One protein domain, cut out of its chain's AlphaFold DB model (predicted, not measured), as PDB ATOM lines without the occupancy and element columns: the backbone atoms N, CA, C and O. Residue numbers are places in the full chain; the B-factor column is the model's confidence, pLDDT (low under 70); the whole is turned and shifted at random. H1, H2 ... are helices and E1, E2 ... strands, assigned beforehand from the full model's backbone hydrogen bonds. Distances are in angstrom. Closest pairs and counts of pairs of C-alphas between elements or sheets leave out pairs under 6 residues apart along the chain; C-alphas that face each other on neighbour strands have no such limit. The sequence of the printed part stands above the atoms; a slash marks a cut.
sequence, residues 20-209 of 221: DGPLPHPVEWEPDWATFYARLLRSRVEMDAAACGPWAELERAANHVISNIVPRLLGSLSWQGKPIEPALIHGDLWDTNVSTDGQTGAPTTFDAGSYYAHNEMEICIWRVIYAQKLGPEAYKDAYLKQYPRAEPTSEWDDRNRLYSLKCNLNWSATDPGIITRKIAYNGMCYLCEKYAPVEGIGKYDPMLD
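This is residues 20 to 209 of the 221 residues of the protein "Protein-ribulosamine 3-kinase" of Lophiotrema nucula (UniProt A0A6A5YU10). Four long helices cluster in one part of this domain: H5 runs through the middle, H1 and H2 join it in an up-and-down bundle, each running against the one before, and H6 packs on H2 and H5. The short helix H3 crosses H5 and has H4 near it, while the small strand pair E1 and E4 lies beyond H3, apart from H5, and the hairpin E2 and E3 lies far out at one end of the longest axis. The printed part has 190 residues with six named helices and four named strands, in the order H1 H2 E1 E2 E3 E4 H3 H4 H5 H6; both two-stranded sheets, E1 - E4 and E2 - E3, are antiparallel, and the class is mostly helix. The whole is compact, with a radius of gyration of the C-alphas of 16.3 A and spans of 55 by 40 by 34 A.

H1, residues 33 to 52, touches H2, residues 56 to 74, in a helical hairpin at a shallow tilt of 14 degrees, with the C-alphas of Ala 34 and Leu 74 closest at 5.1 A. E1, residues 87 to 89, pairs with E4, residues 115 to 117; N 87 and O 117 are 2.8 A apart, within hydrogen-bond range. E2, residues 98 to 100, forms a hairpin with E3, residues 107 to 109; N 99 and O 108 are 2.9 A apart, within hydrogen-bond range. H3, residues 120 to 127, is close to but not clearly touching H4, residues 137 to 146; their closest C-alphas, Ile 123 and Lys 140, are 7.1 A apart. The hub H5, residues 153 to 174, touches H1 with residues 165 to 174 alone, the C-alphas of Asp 48 and Ala 173 being closest at 4.2 A. H5 touches H3 at a steep tilt of 66 degrees, with the C-alphas of Cys 124 and Asn 160 closest at 4.9 A. H6, residues 180 to 195, forms a helical hairpin with H5 at a shallow tilt of 29 degrees, the C-alphas of Asn 168 and Thr 180 being closest at 4.9 A. H6 touches H2 at a steep tilt of 53 degrees, with the C-alphas of Leu 58 and Tyr 185 closest at 5.6 A. Every O i to N i+4 pair is within hydrogen-bond range in H1 and H6, against 12 of 15 in H2, 1 of 4 in H3 with 4 of 5 O i to N i+3 pairs, 5 of 6 in H4 and 14 of 18 in H5.

H1 begins at C-alpha 33 (123.134, 136.857, 162.520) and measures 28.1 A. H2 measures 25.3 A, with a kink of 40 degrees near residue 68. H5 measures 33.0 A, and H6 measures 22.3 A, ending at C-alpha 195 (104.439, 137.666, 164.681).

The C-alphas of Gln 103 and Glu 199 are the two farthest apart, at 56.7 A. The link from H2 to E1, 12 residues, is long. The printed part has no cut; its mean pLDDT in this model is 95.6, and no printed residue is under 70.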
ATOM      1  N   ASP A  20     125.323 143.070 145.066       92.56
ATOM      2  CA  ASP A  20     124.249 142.368 144.358       92.56
ATOM      3  C   ASP A  20     123.793 143.303 143.238       92.56
ATOM      4  O   ASP A  20     123.230 144.378 143.483       92.56
ATOM      5  N   GLY A  21     124.190 142.957 142.013       90.69
ATOM      6  CA  GLY A  21     124.193 143.883 140.889       90.69
ATOM      7  C   GLY A  21     124.988 145.162 141.214       90.69
ATOM      8  O   GLY A  21     126.124 145.077 141.687       90.69
ATOM      9  N   PRO A  22     124.424 146.363 140.989       93.50
ATOM     10  CA  PRO A  22     125.108 147.624 141.269       93.50
ATOM     11  C   PRO A  22     125.067 148.026 142.753       93.50
ATOM     12  O   PRO A  22     125.635 149.056 143.114       93.50
ATOM     13  N   LEU A  23     124.371 147.269 143.613       96.06
ATOM     14  CA  LEU A  23     124.090 147.680 144.985       96.06
ATOM     15  C   LEU A  23     125.052 147.008 145.978       96.06
ATOM     16  O   LEU A  23     124.972 145.787 146.171       96.06
ATOM     17  N   PRO A  24     125.919 147.772 146.671       96.69
ATOM     18  CA  PRO A  24     126.860 147.205 147.631       96.69
ATOM     19  C   PRO A  24     126.132 146.580 148.824       96.69
ATOM     20  O   PRO A  24     125.040 147.010 149.203       96.69
ATOM     21  N   HIS A  25     126.736 145.563 149.429       96.25
ATOM     22  CA  HIS A  25     126.278 144.962 150.673       96.25
ATOM     23  C   HIS A  25     127.044 145.550 151.882       96.25
ATOM     24  O   HIS A  25     128.270 145.671 151.812       96.25
ATOM     25  N   PRO A  26     126.375 145.846 153.016       96.69
ATOM     26  CA  PRO A  26     127.025 146.214 154.283       96.69
ATOM     27  C   PRO A  26     127.534 144.968 155.042       96.69
ATOM     28  O   PRO A  26     126.938 144.514 156.030       96.69
ATOM     29  N   VAL A  27     128.601 144.359 154.513       97.38
ATOM     30  CA  VAL A  27     129.132 143.037 154.919       97.38
ATOM     31  C   VAL A  27     130.202 143.092 156.009       97.38
ATOM     32  O   VAL A  27     130.952 142.135 156.172       97.38
ATOM     33  N   GLU A  28     130.281 144.167 156.790       98.06
ATOM     34  CA  GLU A  28     131.227 144.254 157.904       98.06
ATOM     35  C   GLU A  28     131.023 143.108 158.909       98.06
ATOM     36  O   GLU A  28     129.892 142.700 159.189       98.06
ATOM     37  N   TRP A  29     132.113 142.600 159.483       98.56
ATOM     38  CA  TRP A  29     132.069 141.452 160.387       98.56
ATOM     39  C   TRP A  29     131.156 141.675 161.603       98.56
ATOM     40  O   TRP A  29     131.357 142.607 162.381       98.56
ATOM     41  N   GLU A  30     130.213 140.761 161.818       98.50
ATOM     42  CA  GLU A  30     129.214 140.808 162.890       98.50
ATOM     43  C   GLU A  30     129.032 139.408 163.507       98.50
ATOM     44  O   GLU A  30     128.774 138.454 162.769       98.50
ATOM     45  N   PRO A  31     129.199 139.231 164.830       98.12
ATOM     46  CA  PRO A  31     128.976 137.938 165.480       98.12
ATOM     47  C   PRO A  31     127.514 137.473 165.488       98.12
ATOM     48  O   PRO A  31     127.285 136.266 165.493       98.12
ATOM     49  N   ASP A  32     126.536 138.380 165.498       98.38
ATOM     50  CA  ASP A  32     125.119 138.020 165.588       98.38
ATOM     51  C   ASP A  32     124.401 138.069 164.229       98.38
ATOM     52  O   ASP A  32     124.324 139.104 163.561       98.38
ATOM     53  N   TRP A  33     123.806 136.945 163.818       98.62
ATOM     54  CA  TRP A  33     123.134 136.857 162.520       98.62
ATOM     55  C   TRP A  33     121.937 137.805 162.403       98.62
ATOM     56  O   TRP A  33     121.733 138.410 161.348       98.62
ATOM     57  N   ALA A  34     121.141 137.951 163.466       98.62
ATOM     58  CA  ALA A  34     119.964 138.814 163.436       98.62
ATOM     59  C   ALA A  34     120.368 140.282 163.226       98.62
ATOM     60  O   ALA A  34     119.775 140.973 162.397       98.62
ATOM     61  N   THR A  35     121.424 140.729 163.904       98.69
ATOM     62  CA  THR A  35     122.020 142.063 163.766       98.69
ATOM     63  C   THR A  35     122.584 142.281 162.364       98.69
ATOM     64  O   THR A  35     122.285 143.300 161.731       98.69
ATOM     65  N   PHE A  36     123.327 141.307 161.828       98.75
ATOM     66  CA  PHE A  36     123.858 141.378 160.466       98.75
ATOM     67  C   PHE A  36     122.730 141.500 159.433       98.75
ATOM     68  O   PHE A  36     122.739 142.394 158.583       98.75
ATOM     69  N   TYR A  37     121.719 140.634 159.528       98.69
ATOM     70  CA  TYR A  37     120.594 140.642 158.601       98.69
ATOM     71  C   TYR A  37     119.742 141.914 158.726       98.69
ATOM     72  O   TYR A  37     119.314 142.467 157.712       98.69
ATOM     73  N   ALA A  38     119.531 142.430 159.941       98.81
ATOM     74  CA  ALA A  38     118.841 143.699 160.171       98.81
ATOM     75  C   ALA A  38     119.532 144.866 159.448       98.81
ATOM     76  O   ALA A  38     118.857 145.672 158.803       98.81
ATOM     77  N   ARG A  39     120.870 144.934 159.508       98.56
ATOM     78  CA  ARG A  39     121.666 145.938 158.786       98.56
ATOM     79  C   ARG A  39     121.529 145.785 157.271       98.56
ATOM     80  O   ARG A  39     121.301 146.771 156.573       98.56
ATOM     81  N   LEU A  40     121.607 144.550 156.774       98.12
ATOM     82  CA  LEU A  40     121.450 144.238 155.355       98.12
ATOM     83  C   LEU A  40     120.066 144.641 154.819       98.12
ATOM     84  O   LEU A  40     119.971 145.310 153.790       98.12
ATOM     85  N   LEU A  41     118.995 144.270 155.525       98.69
ATOM     86  CA  LEU A  41     117.625 144.601 155.134       98.69
ATOM     87  C   LEU A  41     117.380 146.112 155.182       98.69
ATOM     88  O   LEU A  41     116.798 146.656 154.246       98.69
ATOM     89  N   ARG A  42     117.870 146.802 156.222       98.75
ATOM     90  CA  ARG A  42     117.769 148.264 156.337       98.75
ATOM     91  C   ARG A  42     118.404 148.970 155.142       98.75
ATOM     92  O   ARG A  42     117.754 149.805 154.524       98.75
ATOM     93  N   SER A  43     119.615 148.565 154.767       98.31
ATOM     94  CA  SER A  43     120.305 149.125 153.603       98.31
ATOM     95  C   SER A  43     119.495 148.962 152.310       98.31
ATOM     96  O   SER A  43     119.421 149.892 151.510       98.31
ATOM     97  N   ARG A  44     118.812 147.821 152.109       98.19
ATOM     98  CA  ARG A  44     117.939 147.632 150.935       98.19
ATOM     99  C   ARG A  44     116.674 148.483 150.968       98.19
ATOM    100  O   ARG A  44     116.255 148.943 149.912       98.19
ATOM    101  N   VAL A  45     116.092 148.724 152.140       98.56
ATOM    102  CA  VAL A  45     114.947 149.642 152.292       98.56
ATOM    103  C   VAL A  45     115.358 151.073 151.941       98.56
ATOM    104  O   VAL A  45     114.647 151.753 151.208       98.56
ATOM    105  N   GLU A  46     116.525 151.516 152.411       98.50
ATOM    106  CA  GLU A  46     117.061 152.853 152.130       98.50
ATOM    107  C   GLU A  46     117.387 153.039 150.639       98.50
ATOM    108  O   GLU A  46     117.010 154.049 150.046       98.50
ATOM    109  N   MET A  47     118.034 152.050 150.011       98.44
ATOM    110  CA  MET A  47     118.333 152.077 148.572       98.44
ATOM    111  C   MET A  47     117.063 152.039 147.711       98.44
ATOM    112  O   MET A  47     116.980 152.771 146.726       98.44
ATOM    113  N   ASP A  48     116.061 151.236 148.091       98.31
ATOM    114  CA  ASP A  48     114.751 151.228 147.429       98.31
ATOM    115  C   ASP A  48     114.065 152.592 147.529       98.31
ATOM    116  O   ASP A  48     113.631 153.129 146.514       98.31
ATOM    117  N   ALA A  49     114.000 153.189 148.721       98.25
ATOM    118  CA  ALA A  49     113.384 154.499 148.910       98.25
ATOM    119  C   ALA A  49     114.113 155.598 148.118       98.25
ATOM    120  O   ALA A  49     113.466 156.479 147.549       98.25
ATOM    121  N   ALA A  50     115.445 155.528 148.032       98.19
ATOM    122  CA  ALA A  50     116.244 156.462 147.247       98.19
ATOM    123  C   ALA A  50     115.971 156.352 145.735       98.19
ATOM    124  O   ALA A  50     115.913 157.375 145.053       98.19
ATOM    125  N   ALA A  51     115.783 155.136 145.212       97.88
ATOM    126  CA  ALA A  51     115.554 154.898 143.786       97.88
ATOM    127  C   ALA A  51     114.084 155.079 143.363       97.88
ATOM    128  O   ALA A  51     113.797 155.619 142.295       97.88
ATOM    129  N   CYS A  52     113.148 154.633 144.199       97.56
ATOM    130  CA  CYS A  52     111.723 154.527 143.880       97.56
ATOM    131  C   CYS A  52     110.859 155.612 144.544       97.56
ATOM    132  O   CYS A  52     109.641 155.631 144.349       97.56
ATOM    133  N   GLY A  53     111.458 156.483 145.358       98.00
ATOM    134  CA  GLY A  53     110.755 157.459 146.190       98.00
ATOM    135  C   GLY A  53     110.173 156.849 147.475       98.00
ATOM    136  O   GLY A  53     110.044 155.629 147.580       98.00
ATOM    137  N   PRO A  54     109.804 157.676 148.465       97.38
ATOM    138  CA  PRO A  54     109.329 157.205 149.767       97.38
ATOM    139  C   PRO A  54     107.989 156.463 149.674       97.38
ATOM    140  O   PRO A  54     107.151 156.757 148.819       97.38
ATOM    141  N   TRP A  55     107.765 155.531 150.599       98.06
ATOM    142  CA  TRP A  55     106.486 154.841 150.773       98.06
ATOM    143  C   TRP A  55     106.261 154.580 152.262       98.06
ATOM    144  O   TRP A  55     106.705 153.579 152.820       98.06
ATOM    145  N   ALA A  56     105.513 155.486 152.896       98.38
ATOM    146  CA  ALA A  56     105.360 155.537 154.349       98.38
ATOM    147  C   ALA A  56     104.892 154.216 154.989       98.38
ATOM    148  O   ALA A  56     105.351 153.866 156.076       98.38
ATOM    149  N   GLU A  57     103.988 153.475 154.342       98.44
ATOM    150  CA  GLU A  57     103.527 152.189 154.875       98.44
ATOM    151  C   GLU A  57     104.602 151.097 154.771       98.44
ATOM    152  O   GLU A  57     104.784 150.341 155.725       98.44
ATOM    153  N   LEU A  58     105.350 151.038 153.661       98.69
ATOM    154  CA  LEU A  58     106.477 150.114 153.500       98.69
ATOM    155  C   LEU A  58     107.567 150.424 154.520       98.69
ATOM    156  O   LEU A  58     108.038 149.516 155.194       98.69
ATOM    157  N   GLU A  59     107.931 151.694 154.687       98.62
ATOM    158  CA  GLU A  59     108.934 152.123 155.667       98.62
ATOM    159  C   GLU A  59     108.507 151.778 157.100       98.62
ATOM    160  O   GLU A  59     109.305 151.264 157.888       98.62
ATOM    161  N   ARG A  60     107.227 151.987 157.440       98.81
ATOM    162  CA  ARG A  60     106.661 151.572 158.731       98.81
ATOM    163  C   ARG A  60     106.756 150.059 158.921       98.81
ATOM    164  O   ARG A  60     107.242 149.613 159.961       98.81
ATOM    165  N   ALA A  61     106.322 149.281 157.930       98.88
ATOM    166  CA  ALA A  61     106.366 147.823 157.975       98.88
ATOM    167  C   ALA A  61     107.808 147.311 158.101       98.88
ATOM    168  O   ALA A  61     108.096 146.480 158.959       98.88
ATOM    169  N   ALA A  62     108.734 147.857 157.312       98.81
ATOM    170  CA  ALA A  62     110.144 147.499 157.324       98.81
ATOM    171  C   ALA A  62     110.801 147.785 158.679       98.81
ATOM    172  O   ALA A  62     111.452 146.905 159.240       98.81
ATOM    173  N   ASN A  63     110.587 148.977 159.246       98.81
ATOM    174  CA  ASN A  63     111.104 149.329 160.569       98.81
ATOM    175  C   ASN A  63     110.581 148.386 161.657       98.81
ATOM    176  O   ASN A  63     111.339 147.965 162.536       98.81
ATOM    177  N   HIS A  64     109.301 148.015 161.576       98.81
ATOM    178  CA  HIS A  64     108.681 147.087 162.516       98.81
ATOM    179  C   HIS A  64     109.221 145.659 162.372       98.81
ATOM    180  O   HIS A  64     109.569 145.033 163.375       98.81
ATOM    181  N   VAL A  65     109.373 145.171 161.136       98.94
ATOM    182  CA  VAL A  65     109.995 143.875 160.823       98.94
ATOM    183  C   VAL A  65     111.423 143.826 161.361       98.94
ATOM    184  O   VAL A  65     111.773 142.888 162.075       98.94
ATOM    185  N   ILE A  66     112.236 144.841 161.063       98.88
ATOM    186  CA  ILE A  66     113.643 144.911 161.479       98.88
ATOM    187  C   ILE A  66     113.769 144.933 163.005       98.88
ATOM    188  O   ILE A  66     114.641 144.266 163.551       98.88
ATOM    189  N   SER A  67     112.909 145.680 163.699       98.62
ATOM    190  CA  SER A  67     113.053 145.888 165.146       98.62
ATOM    191  C   SER A  67     112.464 144.754 165.985       98.62
ATOM    192  O   SER A  67     112.980 144.474 167.061       98.62
ATOM    193  N   ASN A  68     111.399 144.097 165.512       98.69
ATOM    194  CA  ASN A  68     110.644 143.132 166.321       98.69
ATOM    195  C   ASN A  68     110.706 141.703 165.776       98.69
ATOM    196  O   ASN A  68     110.792 140.743 166.541       98.69
ATOM    197  N   ILE A  69     110.667 141.540 164.454       98.81
ATOM    198  CA  ILE A  69     110.490 140.227 163.824       98.81
ATOM    199  C   ILE A  69     111.836 139.592 163.493       98.81
ATOM    200  O   ILE A  69     112.006 138.394 163.703       98.81
ATOM    201  N   VAL A  70     112.816 140.380 163.041       98.88
ATOM    202  CA  VAL A  70     114.181 139.893 162.802       98.88
ATOM    203  C   VAL A  70     114.787 139.282 164.076       98.88
ATOM    204  O   VAL A  70     115.170 138.112 164.012       98.88
ATOM    205  N   PRO A  71     114.797 139.953 165.250       98.56
ATOM    206  CA  PRO A  71     115.295 139.334 166.480       98.56
ATOM    207  C   PRO A  71     114.515 138.073 166.870       98.56
ATOM    208  O   PRO A  71     115.107 137.091 167.311       98.56
ATOM    209  N   ARG A  72     113.189 138.055 166.662       98.25
ATOM    210  CA  ARG A  72     112.340 136.908 167.012       98.25
ATOM    211  C   ARG A  72     112.580 135.687 166.124       98.25
ATOM    212  O   ARG A  72     112.594 134.569 166.634       98.25
ATOM    213  N   LEU A  73     112.699 135.877 164.813       98.38
ATOM    214  CA  LEU A  73     112.865 134.773 163.867       98.38
ATOM    215  C   LEU A  73     114.314 134.312 163.751       98.38
ATOM    216  O   LEU A  73     114.541 133.157 163.398       98.38
ATOM    217  N   LEU A  74     115.284 135.199 163.991       98.56
ATOM    218  CA  LEU A  74     116.694 134.936 163.696       98.56
ATOM    219  C   LEU A  74     117.595 134.868 164.939       98.56
ATOM    220  O   LEU A  74     118.668 134.280 164.852       98.56
ATOM    221  N   GLY A  75     117.180 135.433 166.078       97.00
ATOM    222  CA  GLY A  75     118.053 135.639 167.245       97.00
ATOM    223  C   GLY A  75     118.383 134.390 168.066       97.00
ATOM    224  O   GLY A  75     119.330 134.408 168.843       97.00
ATOM    225  N   SER A  76     117.635 133.297 167.889       94.81
ATOM    226  CA  SER A  76     117.832 132.047 168.646       94.81
ATOM    227  C   SER A  76     117.841 130.813 167.745       94.81
ATOM    228  O   SER A  76     117.366 129.745 168.134       94.81
ATOM    229  N   LEU A  77     118.339 130.962 166.515       97.31
ATOM    230  CA  LEU A  77     118.429 129.847 165.579       97.31
ATOM    231  C   LEU A  77     119.493 128.848 166.004       97.31
ATOM    232  O   LEU A  77     120.595 129.211 166.423       97.31
ATOM    233  N   SER A  78     119.171 127.572 165.830       96.69
ATOM    234  CA  SER A  78     120.111 126.495 166.101       96.69
ATOM    235  C   SER A  78     120.080 125.426 165.020       96.69
ATOM    236  O   SER A  78     119.074 125.212 164.350       96.69
ATOM    237  N   TRP A  79     121.194 124.731 164.850       94.44
ATOM    238  CA  TRP A  79     121.310 123.567 163.992       94.44
ATOM    239  C   TRP A  79     121.980 122.448 164.786       94.44
ATOM    240  O   TRP A  79     123.037 122.644 165.384       94.44
ATOM    241  N   GLN A  80     121.326 121.284 164.857       91.75
ATOM    242  CA  GLN A  80     121.785 120.139 165.661       91.75
ATOM    243  C   GLN A  80     122.061 120.490 167.139       91.75
ATOM    244  O   GLN A  80     123.032 120.024 167.737       91.75
ATOM    245  N   GLY A  81     121.212 121.337 167.733       93.31
ATOM    246  CA  GLY A  81     121.320 121.746 169.139       93.31
ATOM    247  C   GLY A  81     122.435 122.754 169.437       93.31
ATOM    248  O   GLY A  81     122.701 123.029 170.604       93.31
ATOM    249  N   LYS A  82     123.085 123.311 168.409       95.50
ATOM    250  CA  LYS A  82     124.110 124.357 168.534       95.50
ATOM    251  C   LYS A  82     123.654 125.643 167.848       95.50
ATOM    252  O   LYS A  82     122.869 125.541 166.909       95.50
ATOM    253  N   PRO A  83     124.132 126.829 168.263       96.31
ATOM    254  CA  PRO A  83     123.909 128.060 167.507       96.31
ATOM    255  C   PRO A  83     124.284 127.887 166.031       96.31
ATOM    256  O   PRO A  83     125.196 127.125 165.710       96.31
ATOM    257  N   ILE A  84     123.570 128.569 165.136       96.94
ATOM    258  CA  ILE A  84     123.942 128.580 163.717       96.94
ATOM    259  C   ILE A  84     125.349 129.160 163.527       96.94
ATOM    260  O   ILE A  84     125.748 130.095 164.216       96.94
ATOM    261  N   GLU A  85     126.083 128.617 162.560       96.31
ATOM    262  CA  GLU A  85     127.428 129.076 162.212       96.31
ATOM    263  C   GLU A  85     127.412 129.815 160.861       96.31
ATOM    264  O   GLU A  85     126.596 129.485 159.989       96.31
ATOM    265  N   PRO A  86     128.305 130.798 160.644       98.00
ATOM    266  CA  PRO A  86     128.414 131.477 159.359       98.00
ATOM    267  C   PRO A  86     128.874 130.527 158.247       98.00
ATOM    268  O   PRO A  86     129.973 129.968 158.290       98.00
ATOM    269  N   ALA A  87     128.061 130.404 157.202       97.75
ATOM    270  CA  ALA A  87     128.357 129.647 155.995       97.75
ATOM    271  C   ALA A  87     128.596 130.602 154.822       97.75
ATOM    272  O   ALA A  87     127.856 131.565 154.639       97.75
ATOM    273  N   LEU A  88     129.616 130.335 154.005       98.06
ATOM    274  CA  LEU A  88     129.832 131.094 152.774       98.06
ATOM    275  C   LEU A  88     128.665 130.827 151.823       98.06
ATOM    276  O   LEU A  88     128.419 129.665 151.508       98.06
ATOM    277  N   ILE A  89     127.992 131.877 151.363       97.75
ATOM    278  CA  ILE A  89     126.911 131.792 150.373       97.75
ATOM    279  C   ILE A  89     127.348 132.397 149.030       97.75
ATOM    280  O   ILE A  89     128.290 133.195 148.982       97.75
ATOM    281  N   HIS A  90     126.673 132.043 147.933       96.81
ATOM    282  CA  HIS A  90     126.868 132.725 146.650       96.81
ATOM    283  C   HIS A  90     126.338 134.160 146.717       96.81
ATOM    284  O   HIS A  90     126.953 135.074 146.178       96.81
ATOM    285  N   GLY A  91     125.195 134.360 147.384       94.44
ATOM    286  CA  GLY A  91     124.583 135.679 147.601       94.44
ATOM    287  C   GLY A  91     123.709 136.195 146.451       94.44
ATOM    288  O   GLY A  91     122.968 137.155 146.655       94.44
ATOM    289  N   ASP A  92     123.754 135.526 145.293       94.44
ATOM    290  CA  ASP A  92     122.926 135.805 144.104       94.44
ATOM    291  C   ASP A  92     122.671 134.530 143.263       94.44
ATOM    292  O   ASP A  92     122.974 134.458 142.075       94.44
ATOM    293  N   LEU A  93     122.237 133.433 143.897       93.25
ATOM    294  CA  LEU A  93     122.118 132.122 143.236       93.25
ATOM    295  C   LEU A  93     120.756 131.920 142.550       93.25
ATOM    296  O   LEU A  93     119.915 131.158 143.030       93.25
ATOM    297  N   TRP A  94     120.525 132.584 141.420       91.31
ATOM    298  CA  TRP A  94     119.286 132.465 140.639       91.31
ATOM    299  C   TRP A  94     119.515 131.901 139.231       91.31
ATOM    300  O   TRP A  94     120.628 131.547 138.848       91.31
ATOM    301  N   ASP A  95     118.427 131.775 138.469       89.81
ATOM    302  CA  ASP A  95     118.340 131.046 137.200       89.81
ATOM    303  C   ASP A  95     119.425 131.371 136.161       89.81
ATOM    304  O   ASP A  95     119.759 130.500 135.357       89.81
ATOM    305  N   THR A  96     119.926 132.608 136.115       90.38
ATOM    306  CA  THR A  96     120.943 133.039 135.139       90.38
ATOM    307  C   THR A  96     122.370 132.887 135.646       90.38
ATOM    308  O   THR A  96     123.297 132.916 134.844       90.38
ATOM    309  N   ASN A  97     122.542 132.675 136.950       94.75
ATOM    310  CA  ASN A  97     123.841 132.563 137.611       94.75
ATOM    311  C   ASN A  97     124.244 131.103 137.844       94.75
ATOM    312  O   ASN A  97     125.191 130.821 138.575       94.75
ATOM    313  N   VAL A  98     123.535 130.165 137.213       93.19
ATOM    314  CA  VAL A  98     123.838 128.736 137.231       93.19
ATOM    315  C   VAL A  98     123.916 128.187 135.811       93.19
ATOM    316  O   VAL A  98     123.121 128.534 134.939       93.19
ATOM    317  N   SER A  99     124.866 127.290 135.578       93.06
ATOM    318  CA  SER A  99     124.972 126.513 134.343       93.06
ATOM    319  C   SER A  99     125.518 125.119 134.638       93.06
ATOM    320  O   SER A  99     125.892 124.796 135.767       93.06
ATOM    321  N   THR A 100     125.583 124.297 133.601       94.12
ATOM    322  CA  THR A 100     126.222 122.987 133.624       94.12
ATOM    323  C   THR A 100     127.443 123.041 132.724       94.12
ATOM    324  O   THR A 100     127.337 123.402 131.551       94.12
ATOM    325  N   ASP A 101     128.603 122.685 133.264       94.31
ATOM    326  CA  ASP A 101     129.835 122.592 132.493       94.31
ATOM    327  C   ASP A 101     129.683 121.541 131.381       94.31
ATOM    328  O   ASP A 101     129.307 120.393 131.630       94.31
ATOM    329  N   GLY A 102     129.963 121.939 130.139       93.81
ATOM    330  CA  GLY A 102     129.702 121.107 128.962       93.81
ATOM    331  C   GLY A 102     130.626 119.896 128.814       93.81
ATOM    332  O   GLY A 102     130.305 118.991 128.048       93.81
ATOM    333  N   GLN A 103     131.762 119.862 129.520       95.38
ATOM    334  CA  GLN A 103     132.723 118.756 129.445       95.38
ATOM    335  C   GLN A 103     132.510 117.742 130.571       95.38
ATOM    336  O   GLN A 103     132.577 116.535 130.353       95.38
ATOM    337  N   THR A 104     132.264 118.235 131.780       96.19
ATOM    338  CA  THR A 104     132.206 117.442 133.013       96.19
ATOM    339  C   THR A 104     130.781 117.161 133.476       96.19
ATOM    340  O   THR A 104     130.572 116.260 134.287       96.19
ATOM    341  N   GLY A 105     129.796 117.927 132.998       94.25
ATOM    342  CA  GLY A 105     128.425 117.878 133.502       94.25
ATOM    343  C   GLY A 105     128.271 118.446 134.918       94.25
ATOM    344  O   GLY A 105     127.210 118.292 135.522       94.25
ATOM    345  N   ALA A 106     129.313 119.072 135.477       92.94
ATOM    346  CA  ALA A 106     129.287 119.616 136.827       92.94
ATOM    347  C   ALA A 106     128.512 120.948 136.885       92.94
ATOM    348  O   ALA A 106     128.594 121.751 135.950       92.94
ATOM    349  N   PRO A 107     127.784 121.229 137.982       90.69
ATOM    350  CA  PRO A 107     127.157 122.531 138.169       90.69
ATOM    351  C   PRO A 107     128.228 123.619 138.314       90.69
ATOM    352  O   PRO A 107     129.202 123.452 139.048       90.69
ATOM    353  N   THR A 108     128.021 124.739 137.630       93.12
ATOM    354  CA  THR A 108     128.877 125.931 137.671       93.12
ATOM    355  C   THR A 108     128.032 127.143 138.044       93.12
ATOM    356  O   THR A 108     126.887 127.250 137.604       93.12
ATOM    357  N   THR A 109     128.586 128.047 138.851       94.69
ATOM    358  CA  THR A 109     127.922 129.282 139.293       94.69
ATOM    359  C   THR A 109     128.721 130.515 138.867       94.69
ATOM    360  O   THR A 109     129.948 130.436 138.773       94.69
ATOM    361  N   PHE A 110     128.052 131.645 138.631       95.00
ATOM    362  CA  PHE A 110     128.649 132.898 138.139       95.00
ATOM    363  C   PHE A 110     128.126 134.106 138.918       95.00
ATOM    364  O   PHE A 110     127.058 134.020 139.505       95.00
ATOM    365  N   ASP A 111     128.839 135.233 138.867       94.81
ATOM    366  CA  ASP A 111     128.391 136.524 139.417       94.81
ATOM    367  C   ASP A 111     128.072 136.496 140.923       94.81
ATOM    368  O   ASP A 111     127.052 136.990 141.400       94.81
ATOM    369  N   ALA A 112     128.979 135.904 141.703       95.19
ATOM    370  CA  ALA A 112     128.824 135.795 143.148       95.19
ATOM    371  C   ALA A 112     128.929 137.154 143.865       95.19
ATOM    372  O   ALA A 112     129.935 137.860 143.769       95.19
ATOM    373  N   GLY A 113     127.922 137.453 144.686       95.38
ATOM    374  CA  GLY A 113     127.902 138.530 145.676       95.38
ATOM    375  C   GLY A 113     128.176 137.997 147.082       95.38
ATOM    376  O   GLY A 113     127.403 138.253 148.003       95.38
ATOM    377  N   SER A 114     129.228 137.188 147.231       97.00
ATOM    378  CA  SER A 114     129.430 136.319 148.395       97.00
ATOM    379  C   SER A 114     129.655 137.048 149.719       97.00
ATOM    380  O   SER A 114     130.273 138.105 149.789       97.00
ATOM    381  N   TYR A 115     129.192 136.423 150.798       98.12
ATOM    382  CA  TYR A 115     129.563 136.730 152.178       98.12
ATOM    383  C   TYR A 115     129.244 135.519 153.066       98.12
ATOM    384  O   TYR A 115     128.585 134.571 152.632       98.12
ATOM    385  N   TYR A 116     129.738 135.511 154.301       98.62
ATOM    386  CA  TYR A 116     129.363 134.515 155.300       98.62
ATOM    387  C   TYR A 116     128.019 134.891 155.926       98.62
ATOM    388  O   TYR A 116     127.874 135.965 156.509       98.62
ATOM    389  N   ALA A 117     127.039 134.003 155.800       98.25
ATOM    390  CA  ALA A 117     125.647 134.215 156.168       98.25
ATOM    391  C   ALA A 117     125.066 132.984 156.874       98.25
ATOM    392  O   ALA A 117     125.693 131.926 156.933       98.25
ATOM    393  N   HIS A 118     123.827 133.081 157.351       97.94
ATOM    394  CA  HIS A 118     123.046 131.875 157.603       97.94
ATOM    395  C   HIS A 118     122.745 131.162 156.276       97.94
ATOM    396  O   HIS A 118     122.245 131.768 155.328       97.94
ATOM    397  N   ASN A 119     123.020 129.860 156.210       96.81
ATOM    398  CA  ASN A 119     122.934 129.051 154.991       96.81
ATOM    399  C   ASN A 119     121.537 129.044 154.336       96.81
ATOM    400  O   ASN A 119     121.438 128.908 153.118       96.81
ATOM    401  N   GLU A 120     120.455 129.185 155.110       96.19
ATOM    402  CA  GLU A 120     119.092 129.270 154.562       96.19
ATOM    403  C   GLU A 120     118.858 130.529 153.718       96.19
ATOM    404  O   GLU A 120     117.954 130.542 152.884       96.19
ATOM    405  N   MET A 121     119.671 131.577 153.894       95.75
ATOM    406  CA  MET A 121     119.568 132.783 153.079       95.75
ATOM    407  C   MET A 121     119.895 132.512 151.604       95.75
ATOM    408  O   MET A 121     119.287 133.136 150.742       95.75
ATOM    409  N   GLU A 122     120.786 131.568 151.286       94.69
ATOM    410  CA  GLU A 122     121.131 131.257 149.889       94.69
ATOM    411  C   GLU A 122     119.892 130.842 149.084       94.69
ATOM    412  O   GLU A 122     119.641 131.339 147.991       94.69
ATOM    413  N   ILE A 123     119.095 129.932 149.643       91.50
ATOM    414  CA  ILE A 123     117.963 129.328 148.930       91.50
ATOM    415  C   ILE A 123     116.710 130.209 148.953       91.50
ATOM    416  O   ILE A 123     115.747 129.920 148.240       91.50
ATOM    417  N   CYS A 124     116.711 131.306 149.723       89.69
ATOM    418  CA  CYS A 124     115.572 132.221 149.774       89.69
ATOM    419  C   CYS A 124     115.316 132.911 148.431       89.69
ATOM    420  O   CYS A 124     114.175 133.263 148.128       89.69
ATOM    421  N   ILE A 125     116.357 133.071 147.603       90.50
ATOM    422  CA  ILE A 125     116.241 133.696 146.288       90.50
ATOM    423  C   ILE A 125     115.318 132.880 145.375       90.50
ATOM    424  O   ILE A 125     114.596 133.450 144.570       90.50
ATOM    425  N   TRP A 126     115.199 131.565 145.591       90.38
ATOM    426  CA  TRP A 126     114.275 130.680 144.865       90.38
ATOM    427  C   TRP A 126     112.802 130.870 145.262       90.38
ATOM    428  O   TRP A 126     111.919 130.170 144.767       90.38
ATOM    429  N   ARG A 127     112.508 131.789 146.189       90.25
ATOM    430  CA  ARG A 127     111.148 132.249 146.489       90.25
ATOM    431  C   ARG A 127     110.693 133.376 145.556       90.25
ATOM    432  O   ARG A 127     109.491 133.576 145.400       90.25
ATOM    433  N   VAL A 128     111.614 134.153 144.984       86.81
ATOM    434  CA  VAL A 128     111.257 135.361 144.224       86.81
ATOM    435  C   VAL A 128     110.718 135.013 142.833       86.81
ATOM    436  O   VAL A 128     111.077 133.994 142.249       86.81
ATOM    437  N   ILE A 129     109.883 135.890 142.264       88.06
ATOM    438  CA  ILE A 129     109.177 135.642 140.987       88.06
ATOM    439  C   ILE A 129     110.098 135.435 139.770       88.06
ATOM    440  O   ILE A 129     109.635 134.959 138.730       88.06
ATOM    441  N   TYR A 130     111.375 135.808 139.891       84.56
ATOM    442  CA  TYR A 130     112.383 135.738 138.831       84.56
ATOM    443  C   TYR A 130     113.273 134.488 138.887       84.56
ATOM    444  O   TYR A 130     113.963 134.206 137.914       84.56
ATOM    445  N   ALA A 131     113.229 133.715 139.974       84.00
ATOM    446  CA  ALA A 131     113.955 132.451 140.102       84.00
ATOM    447  C   ALA A 131     113.031 131.264 139.770       84.00
ATOM    448  O   ALA A 131     112.686 130.460 140.632       84.00
ATOM    449  N   GLN A 132     112.555 131.185 138.526       76.69
ATOM    450  CA  GLN A 132     111.521 130.229 138.108       76.69
ATOM    451  C   GLN A 132     112.053 128.822 137.823       76.69
ATOM    452  O   GLN A 132     111.303 127.855 137.960       76.69
ATOM    453  N   LYS A 133     113.318 128.685 137.416       79.94
ATOM    454  CA  LYS A 133     113.955 127.394 137.118       79.94
ATOM    455  C   LYS A 133     114.451 126.711 138.382       79.94
ATOM    456  O   LYS A 133     114.319 125.496 138.482       79.94
ATOM    457  N   LEU A 134     114.989 127.476 139.333       80.50
ATOM    458  CA  LEU A 134     115.421 126.970 140.643       80.50
ATOM    459  C   LEU A 134     114.316 127.030 141.713       80.50
ATOM    460  O   LEU A 134     114.432 126.401 142.761       80.50
ATOM    461  N   GLY A 135     113.217 127.732 141.429       73.00
ATOM    462  CA  GLY A 135     112.022 127.814 142.270       73.00
ATOM    463  C   GLY A 135     111.269 126.507 142.570       73.00
ATOM    464  O   GLY A 135     110.662 126.443 143.646       73.00
ATOM    465  N   PRO A 136     111.270 125.463 141.706       80.88
ATOM    466  CA  PRO A 136     110.587 124.205 141.990       80.88
ATOM    467  C   PRO A 136     111.084 123.533 143.274       80.88
ATOM    468  O   PRO A 136     112.286 123.476 143.540       80.88
ATOM    469  N   GLU A 137     110.156 122.934 144.025       82.00
ATOM    470  CA  GLU A 137     110.433 122.384 145.360       82.00
ATOM    471  C   GLU A 137     111.519 121.301 145.361       82.00
ATOM    472  O   GLU A 137     112.274 121.180 146.319       82.00
ATOM    473  N   ALA A 138     111.693 120.584 144.246       86.94
ATOM    474  CA  ALA A 138     112.717 119.553 144.103       86.94
ATOM    475  C   ALA A 138     114.148 120.058 144.391       86.94
ATOM    476  O   ALA A 138     114.946 119.313 144.963       86.94
ATOM    477  N   TYR A 139     114.480 121.305 144.032       88.44
ATOM    478  CA  TYR A 139     115.801 121.882 144.317       88.44
ATOM    479  C   TYR A 139     115.964 122.205 145.804       88.44
ATOM    480  O   TYR A 139     117.000 121.888 146.396       88.44
ATOM    481  N   LYS A 140     114.923 122.768 146.431       88.94
ATOM    482  CA  LYS A 140     114.894 123.039 147.877       88.94
ATOM    483  C   LYS A 140     114.977 121.741 148.670       88.94
ATOM    484  O   LYS A 140     115.816 121.630 149.556       88.94
ATOM    485  N   ASP A 141     114.204 120.726 148.299       91.56
ATOM    486  CA  ASP A 141     114.236 119.401 148.918       91.56
ATOM    487  C   ASP A 141     115.610 118.739 148.789       91.56
ATOM    488  O   ASP A 141     116.115 118.149 149.747       91.56
ATOM    489  N   ALA A 142     116.245 118.832 147.616       93.06
ATOM    490  CA  ALA A 142     117.593 118.310 147.409       93.06
ATOM    491  C   ALA A 142     118.618 119.005 148.316       93.06
ATOM    492  O   ALA A 142     119.461 118.330 148.911       93.06
ATOM    493  N   TYR A 143     118.516 120.327 148.472       93.25
ATOM    494  CA  TYR A 143     119.352 121.084 149.399       93.25
ATOM    495  C   TYR A 143     119.093 120.686 150.860       93.25
ATOM    496  O   TYR A 143     120.033 120.365 151.586       93.25
ATOM    497  N   LEU A 144     117.826 120.635 151.281       93.50
ATOM    498  CA  LEU A 144     117.426 120.331 152.658       93.50
ATOM    499  C   LEU A 144     117.768 118.896 153.088       93.50
ATOM    500  O   LEU A 144     117.974 118.651 154.275       93.50
ATOM    501  N   LYS A 145     117.895 117.955 152.144       94.75
ATOM    502  CA  LYS A 145     118.446 116.612 152.408       94.75
ATOM    503  C   LYS A 145     119.921 116.643 152.818       94.75
ATOM    504  O   LYS A 145     120.358 115.749 153.535       94.75
ATOM    505  N   GLN A 146     120.685 117.630 152.349       93.56
ATOM    506  CA  GLN A 146     122.111 117.782 152.660       93.56
ATOM    507  C   GLN A 146     122.335 118.698 153.864       93.56
ATOM    508  O   GLN A 146     123.164 118.404 154.721       93.56
ATOM    509  N   TYR A 147     121.593 119.805 153.931       94.12
ATOM    510  CA  TYR A 147     121.645 120.771 155.020       94.12
ATOM    511  C   TYR A 147     120.227 120.982 155.572       94.12
ATOM    512  O   TYR A 147     119.496 121.843 155.075       94.12
ATOM    513  N   PRO A 148     119.822 120.198 156.590       94.81
ATOM    514  CA  PRO A 148     118.491 120.296 157.175       94.81
ATOM    515  C   PRO A 148     118.194 121.683 157.744       94.81
ATOM    516  O   PRO A 148     119.104 122.407 158.151       94.81
ATOM    517  N   ARG A 149     116.900 122.008 157.795       96.44
ATOM    518  CA  ARG A 149     116.360 123.268 158.322       96.44
ATOM    519  C   ARG A 149     116.907 123.554 159.725       96.44
ATOM    520  O   ARG A 149     116.987 122.644 160.549       96.44
ATOM    521  N   ALA A 150     117.235 124.811 159.997       96.75
ATOM    522  CA  ALA A 150     117.530 125.273 161.344       96.75
ATOM    523  C   ALA A 150     116.263 125.230 162.214       96.75
ATOM    524  O   ALA A 150     115.139 125.427 161.733       96.75
ATOM    525  N   GLU A 151     116.453 124.996 163.506       97.56
ATOM    526  CA  GLU A 151     115.396 125.040 164.502       97.56
ATOM    527  C   GLU A 151     115.066 126.489 164.901       97.56
ATOM    528  O   GLU A 151     115.989 127.300 165.042       97.56
ATOM    529  N   PRO A 152     113.776 126.816 165.120       97.19
ATOM    530  CA  PRO A 152     112.615 125.931 164.975       97.19
ATOM    531  C   PRO A 152     112.267 125.667 163.499       97.19
ATOM    532  O   PRO A 152     112.083 126.598 162.709       97.19
ATOM    533  N   THR A 153     112.146 124.393 163.112       96.56
ATOM    534  CA  THR A 153     111.881 124.020 161.705       96.56
ATOM    535  C   THR A 153     110.510 124.459 161.192       96.56
ATOM    536  O   THR A 153     110.342 124.642 159.986       96.56
ATOM    537  N   SER A 154     109.542 124.674 162.088       96.69
ATOM    538  CA  SER A 154     108.199 125.170 161.762       96.69
ATOM    539  C   SER A 154     108.188 126.600 161.214       96.69
ATOM    540  O   SER A 154     107.251 126.962 160.509       96.69
ATOM    541  N   GLU A 155     109.223 127.397 161.493       97.12
ATOM    542  CA  GLU A 155     109.342 128.799 161.057       97.12
ATOM    543  C   GLU A 155     110.225 128.953 159.805       97.12
ATOM    544  O   GLU A 155     110.539 130.064 159.384       97.12
ATOM    545  N   TRP A 156     110.642 127.844 159.186       95.81
ATOM    546  CA  TRP A 156     111.556 127.856 158.043       95.81
ATOM    547  C   TRP A 156     111.027 128.636 156.829       95.81
ATOM    548  O   TRP A 156     111.774 129.411 156.223       95.81
ATOM    549  N   ASP A 157     109.747 128.467 156.473       95.62
ATOM    550  CA  ASP A 157     109.162 129.212 155.346       95.62
ATOM    551  C   ASP A 157     109.084 130.712 155.655       95.62
ATOM    552  O   ASP A 157     109.339 131.546 154.786       95.62
ATOM    553  N   ASP A 158     108.811 131.070 156.908       97.69
ATOM    554  CA  ASP A 158     108.739 132.464 157.341       97.69
ATOM    555  C   ASP A 158     110.111 133.132 157.325       97.69
ATOM    556  O   ASP A 158     110.227 134.288 156.917       97.69
ATOM    557  N   ARG A 159     111.175 132.393 157.664       98.00
ATOM    558  CA  ARG A 159     112.555 132.853 157.462       98.00
ATOM    559  C   ARG A 159     112.879 133.029 155.985       98.00
ATOM    560  O   ARG A 159     113.451 134.047 155.616       98.00
ATOM    561  N   ASN A 160     112.458 132.106 155.121       96.38
ATOM    562  CA  ASN A 160     112.604 132.273 153.672       96.38
ATOM    563  C   ASN A 160     111.829 133.500 153.157       96.38
ATOM    564  O   ASN A 160     112.344 134.232 152.313       96.38
ATOM    565  N   ARG A 161     110.623 133.769 153.686       97.38
ATOM    566  CA  ARG A 161     109.852 134.996 153.404       97.38
ATOM    567  C   ARG A 161     110.658 136.224 153.802       97.38
ATOM    568  O   ARG A 161     110.861 137.107 152.972       97.38
ATOM    569  N   LEU A 162     111.153 136.238 155.039       98.62
ATOM    570  CA  LEU A 162     111.952 137.317 155.602       98.62
ATOM    571  C   LEU A 162     113.203 137.584 154.762       98.62
ATOM    572  O   LEU A 162     113.416 138.731 154.381       98.62
ATOM    573  N   TYR A 163     113.987 136.557 154.424       98.31
ATOM    574  CA  TYR A 163     115.188 136.693 153.595       98.31
ATOM    575  C   TYR A 163     114.873 137.182 152.176       98.31
ATOM    576  O   TYR A 163     115.592 138.027 151.645       98.31
ATOM    577  N   SER A 164     113.754 136.748 151.586       96.81
ATOM    578  CA  SER A 164     113.356 137.195 150.243       96.81
ATOM    579  C   SER A 164     113.035 138.693 150.157       96.81
ATOM    580  O   SER A 164     113.057 139.256 149.060       96.81
ATOM    581  N   LEU A 165     112.764 139.364 151.287       98.25
ATOM    582  CA  LEU A 165     112.553 140.816 151.317       98.25
ATOM    583  C   LEU A 165     113.782 141.562 150.784       98.25
ATOM    584  O   LEU A 165     113.626 142.471 149.972       98.25
ATOM    585  N   LYS A 166     114.995 141.127 151.164       96.94
ATOM    586  CA  LYS A 166     116.263 141.669 150.651       96.94
ATOM    587  C   LYS A 166     116.308 141.586 149.129       96.94
ATOM    588  O   LYS A 166     116.591 142.587 148.482       96.94
ATOM    589  N   CYS A 167     116.010 140.418 148.560       95.31
ATOM    590  CA  CYS A 167     116.061 140.189 147.114       95.31
ATOM    591  C   CYS A 167     115.020 141.032 146.362       95.31
ATOM    592  O   CYS A 167     115.347 141.684 145.375       95.31
ATOM    593  N   ASN A 168     113.775 141.067 146.847       96.69
ATOM    594  CA  ASN A 168     112.703 141.829 146.206       96.69
ATOM    595  C   ASN A 168     112.957 143.347 146.238       96.69
ATOM    596  O   ASN A 168     112.712 144.023 145.236       96.69
ATOM    597  N   LEU A 169     113.468 143.872 147.358       97.75
ATOM    598  CA  LEU A 169     113.862 145.279 147.485       97.75
ATOM    599  C   LEU A 169     115.095 145.605 146.637       97.75
ATOM    600  O   LEU A 169     115.141 146.675 146.042       97.75
ATOM    601  N   ASN A 170     116.058 144.682 146.523       96.19
ATOM    602  CA  ASN A 170     117.211 144.846 145.634       96.19
ATOM    603  C   ASN A 170     116.763 145.032 144.179       96.19
ATOM    604  O   ASN A 170     117.126 146.018 143.548       96.19
ATOM    605  N   TRP A 171     115.898 144.140 143.686       94.81
ATOM    606  CA  TRP A 171     115.319 144.247 142.344       94.81
ATOM    607  C   TRP A 171     114.550 145.555 142.142       94.81
ATOM    608  O   TRP A 171     114.710 146.208 141.113       94.81
ATOM    609  N   SER A 172     113.758 145.961 143.137       96.75
ATOM    610  CA  SER A 172     112.997 147.213 143.095       96.75
ATOM    611  C   SER A 172     113.907 148.436 142.991       96.75
ATOM    612  O   SER A 172     113.694 149.294 142.139       96.75
ATOM    613  N   ALA A 173     114.975 148.477 143.787       97.44
ATOM    614  CA  ALA A 173     115.953 149.555 143.756       97.44
ATOM    615  C   ALA A 173     116.705 149.647 142.411       97.44
ATOM    616  O   ALA A 173     117.121 150.735 142.018       97.44
ATOM    617  N   THR A 174     116.874 148.531 141.692       95.81
ATOM    618  CA  THR A 174     117.537 148.506 140.373       95.81
ATOM    619  C   THR A 174     116.600 148.715 139.180       95.81
ATOM    620  O   THR A 174     117.070 149.116 138.117       95.81
ATOM    621  N   ASP A 175     115.295 148.471 139.331       95.19
ATOM    622  CA  ASP A 175     114.273 148.709 138.301       95.19
ATOM    623  C   ASP A 175     113.027 149.371 138.922       95.19
ATOM    624  O   ASP A 175     112.042 148.696 139.249       95.19
ATOM    625  N   PRO A 176     113.049 150.705 139.113       95.75
ATOM    626  CA  PRO A 176     111.962 151.418 139.770       95.75
ATOM    627  C   PRO A 176     110.589 151.186 139.130       95.75
ATOM    628  O   PRO A 176     110.407 151.254 137.913       95.75
ATOM    629  N   GLY A 177     109.582 150.948 139.969       93.94
ATOM    630  CA  GLY A 177     108.211 150.676 139.527       93.94
ATOM    631  C   GLY A 177     107.966 149.226 139.107       93.94
ATOM    632  O   GLY A 177     106.930 148.949 138.512       93.94
ATOM    633  N   ILE A 178     108.884 148.299 139.379       95.31
ATOM    634  CA  ILE A 178     108.654 146.860 139.220       95.31
ATOM    635  C   ILE A 178     107.824 146.290 140.390       95.31
ATOM    636  O   ILE A 178     107.923 146.728 141.538       95.31
ATOM    637  N   ILE A 179     107.027 145.251 140.122       95.94
ATOM    638  CA  ILE A 179     106.112 144.624 141.095       95.94
ATOM    639  C   ILE A 179     106.784 144.095 142.373       95.94
ATOM    640  O   ILE A 179     106.112 143.953 143.397       95.94
ATOM    641  N   THR A 180     108.095 143.821 142.363       96.25
ATOM    642  CA  THR A 180     108.794 143.258 143.532       96.25
ATOM    643  C   THR A 180     108.729 144.174 144.744       96.25
ATOM    644  O   THR A 180     108.715 143.672 145.865       96.25
ATOM    645  N   ARG A 181     108.580 145.490 144.545       97.56
ATOM    646  CA  ARG A 181     108.353 146.443 145.635       97.56
ATOM    647  C   ARG A 181     107.091 146.120 146.431       97.56
ATOM    648  O   ARG A 181     107.127 146.025 147.656       97.56
ATOM    649  N   LYS A 182     105.974 145.881 145.729       97.56
ATOM    650  CA  LYS A 182     104.698 145.487 146.349       97.56
ATOM    651  C   LYS A 182     104.770 144.082 146.942       97.56
ATOM    652  O   LYS A 182     104.177 143.850 147.988       97.56
ATOM    653  N   ILE A 183     105.514 143.162 146.323       97.50
ATOM    654  CA  ILE A 183     105.725 141.806 146.861       97.50
ATOM    655  C   ILE A 183     106.521 141.855 148.172       97.50
ATOM    656  O   ILE A 183     106.153 141.177 149.130       97.50
ATOM    657  N   ALA A 184     107.574 142.677 148.247       98.25
ATOM    658  CA  ALA A 184     108.332 142.880 149.479       98.25
ATOM    659  C   ALA A 184     107.424 143.422 150.587       98.25
ATOM    660  O   ALA A 184     107.364 142.846 151.671       98.25
ATOM    661  N   TYR A 185     106.657 144.474 150.290       98.75
ATOM    662  CA  TYR A 185     105.689 145.029 151.231       98.75
ATOM    663  C   TYR A 185     104.658 143.988 151.693       98.75
ATOM    664  O   TYR A 185     104.446 143.822 152.890       98.75
ATOM    665  N   ASN A 186     104.094 143.206 150.770       98.69
ATOM    666  CA  ASN A 186     103.154 142.134 151.096       98.69
ATOM    667  C   ASN A 186     103.764 141.076 152.035       98.69
ATOM    668  O   ASN A 186     103.122 140.620 152.983       98.69
ATOM    669  N   GLY A 187     105.031 140.714 151.805       98.50
ATOM    670  CA  GLY A 187     105.783 139.827 152.689       98.50
ATOM    671  C   GLY A 187     105.975 140.409 154.094       98.50
ATOM    672  O   GLY A 187     105.883 139.670 155.072       98.50
ATOM    673  N   MET A 188     106.185 141.725 154.210       98.81
ATOM    674  CA  MET A 188     106.230 142.412 155.505       98.81
ATOM    675  C   MET A 188     104.866 142.375 156.202       98.81
ATOM    676  O   MET A 188     104.818 142.038 157.381       98.81
ATOM    677  N   CYS A 189     103.764 142.635 155.486       98.88
ATOM    678  CA  CYS A 189     102.408 142.558 156.041       98.88
ATOM    679  C   CYS A 189     102.115 141.171 156.626       98.88
ATOM    680  O   CYS A 189     101.685 141.081 157.773       98.88
ATOM    681  N   TYR A 190     102.437 140.096 155.895       98.75
ATOM    682  CA  TYR A 190     102.305 138.723 156.400       98.75
ATOM    683  C   TYR A 190     103.053 138.523 157.723       98.75
ATOM    684  O   TYR A 190     102.515 137.979 158.688       98.75
ATOM    685  N   LEU A 191     104.323 138.938 157.764       98.81
ATOM    686  CA  LEU A 191     105.174 138.742 158.935       98.81
ATOM    687  C   LEU A 191     104.650 139.541 160.133       98.81
ATOM    688  O   LEU A 191     104.588 139.003 161.239       98.81
ATOM    689  N   CYS A 192     104.237 140.789 159.913       98.81
ATOM    690  CA  CYS A 192     103.613 141.623 160.933       98.81
ATOM    691  C   CYS A 192     102.334 140.975 161.471       98.81
ATOM    692  O   CYS A 192     102.230 140.772 162.677       98.81
ATOM    693  N   GLU A 193     101.398 140.569 160.610       98.62
ATOM    694  CA  GLU A 193     100.155 139.909 161.034       98.62
ATOM    695  C   GLU A 193     100.408 138.655 161.882       98.62
ATOM    696  O   GLU A 193      99.705 138.422 162.865       98.62
ATOM    697  N   LYS A 194     101.426 137.861 161.528       98.50
ATOM    698  CA  LYS A 194     101.724 136.592 162.200       98.50
ATOM    699  C   LYS A 194     102.482 136.746 163.518       98.50
ATOM    700  O   LYS A 194     102.197 136.012 164.462       98.50
ATOM    701  N   TYR A 195     103.469 137.638 163.577       98.38
ATOM    702  CA  TYR A 195     104.439 137.666 164.681       98.38
ATOM    703  C   TYR A 195     104.361 138.907 165.560       98.38
ATOM    704  O   TYR A 195     104.680 138.829 166.744       98.38
ATOM    705  N   ALA A 196     103.982 140.049 164.993       98.19
ATOM    706  CA  ALA A 196     103.950 141.316 165.708       98.19
ATOM    707  C   ALA A 196     102.990 142.283 164.997       98.19
ATOM    708  O   ALA A 196     103.452 143.108 164.205       98.19
ATOM    709  N   PRO A 197     101.668 142.184 165.229       97.94
ATOM    710  CA  PRO A 197     100.701 143.054 164.569       97.94
ATOM    711  C   PRO A 197     101.005 144.537 164.817       97.94
ATOM    712  O   PRO A 197     101.412 144.920 165.914       97.94
ATOM    713  N   VAL A 198     100.809 145.369 163.795       97.50
ATOM    714  CA  VAL A 198     101.053 146.816 163.852       97.50
ATOM    715  C   VAL A 198     100.018 147.552 163.006       97.50
ATOM    716  O   VAL A 198      99.608 147.069 161.953       97.50
ATOM    717  N   GLU A 199      99.578 148.715 163.476       97.69
ATOM    718  CA  GLU A 199      98.638 149.571 162.748       97.69
ATOM    719  C   GLU A 199      99.343 150.436 161.690       97.69
ATOM    720  O   GLU A 199     100.548 150.690 161.756       97.69
ATOM    721  N   GLY A 200      98.575 150.943 160.722       97.56
ATOM    722  CA  GLY A 200      99.084 151.856 159.692       97.56
ATOM    723  C   GLY A 200      99.889 151.176 158.581       97.56
ATOM    724  O   GLY A 200     100.696 151.844 157.932       97.56
ATOM    725  N   ILE A 201      99.686 149.869 158.397       98.44
ATOM    726  CA  ILE A 201     100.136 149.085 157.242       98.44
ATOM    727  C   ILE A 201      98.939 148.325 156.651       98.44
ATOM    728  O   ILE A 201      97.899 148.164 157.297       98.44
ATOM    729  N   GLY A 202      99.087 147.861 155.418       97.88
ATOM    730  CA  GLY A 202      98.106 147.052 154.709       97.88
ATOM    731  C   GLY A 202      98.013 145.630 155.258       97.88
ATOM    732  O   GLY A 202      98.764 145.224 156.143       97.88
ATOM    733  N   LYS A 203      97.083 144.860 154.695       98.19
ATOM    734  CA  LYS A 203      96.930 143.436 155.009       98.19
ATOM    735  C   LYS A 203      97.711 142.570 154.037       98.19
ATOM    736  O   LYS A 203      97.963 142.986 152.906       98.19
ATOM    737  N   TYR A 204      98.047 141.363 154.469       98.44
ATOM    738  CA  TYR A 204      98.568 140.342 153.576       98.44
ATOM    739  C   TYR A 204      97.550 140.012 152.475       98.44
ATOM    740  O   TYR A 204      96.385 139.709 152.742       98.44
ATOM    741  N   ASP A 205      98.018 140.046 151.233       97.94
ATOM    742  CA  ASP A 205      97.291 139.649 150.036       97.94
ATOM    743  C   ASP A 205      97.933 138.382 149.432       97.94
ATOM    744  O   ASP A 205      99.048 138.442 148.897       97.94
ATOM    745  N   PRO A 206      97.250 137.222 149.458       96.44
ATOM    746  CA  PRO A 206      97.765 135.991 148.859       96.44
ATOM    747  C   PRO A 206      97.935 136.071 147.332       96.44
ATOM    748  O   PRO A 206      98.674 135.267 146.759       96.44
ATOM    749  N   MET A 207      97.310 137.040 146.652       95.44
ATOM    750  CA  MET A 207      97.517 137.276 145.217       95.44
ATOM    751  C   MET A 207      98.901 137.854 144.906       95.44
ATOM    752  O   MET A 207      99.370 137.750 143.771       95.44
ATOM    753  N   LEU A 208      99.566 138.425 145.914       94.69
ATOM    754  CA  LEU A 208     100.914 138.979 145.834       94.69
ATOM    755  C   LEU A 208     101.983 138.069 146.474       94.69
ATOM    756  O   LEU A 208     103.134 138.492 146.571       94.69
ATOM    757  N   ASP A 209     101.651 136.842 146.904       93.75
ATOM    758  CA  ASP A 209     102.648 135.849 147.348       93.75
ATOM    759  C   ASP A 209     103.043 134.920 146.180       93.75
ATOM    760  O   ASP A 209     102.203 134.150 145.699       93.75
TER     761      ASP A 209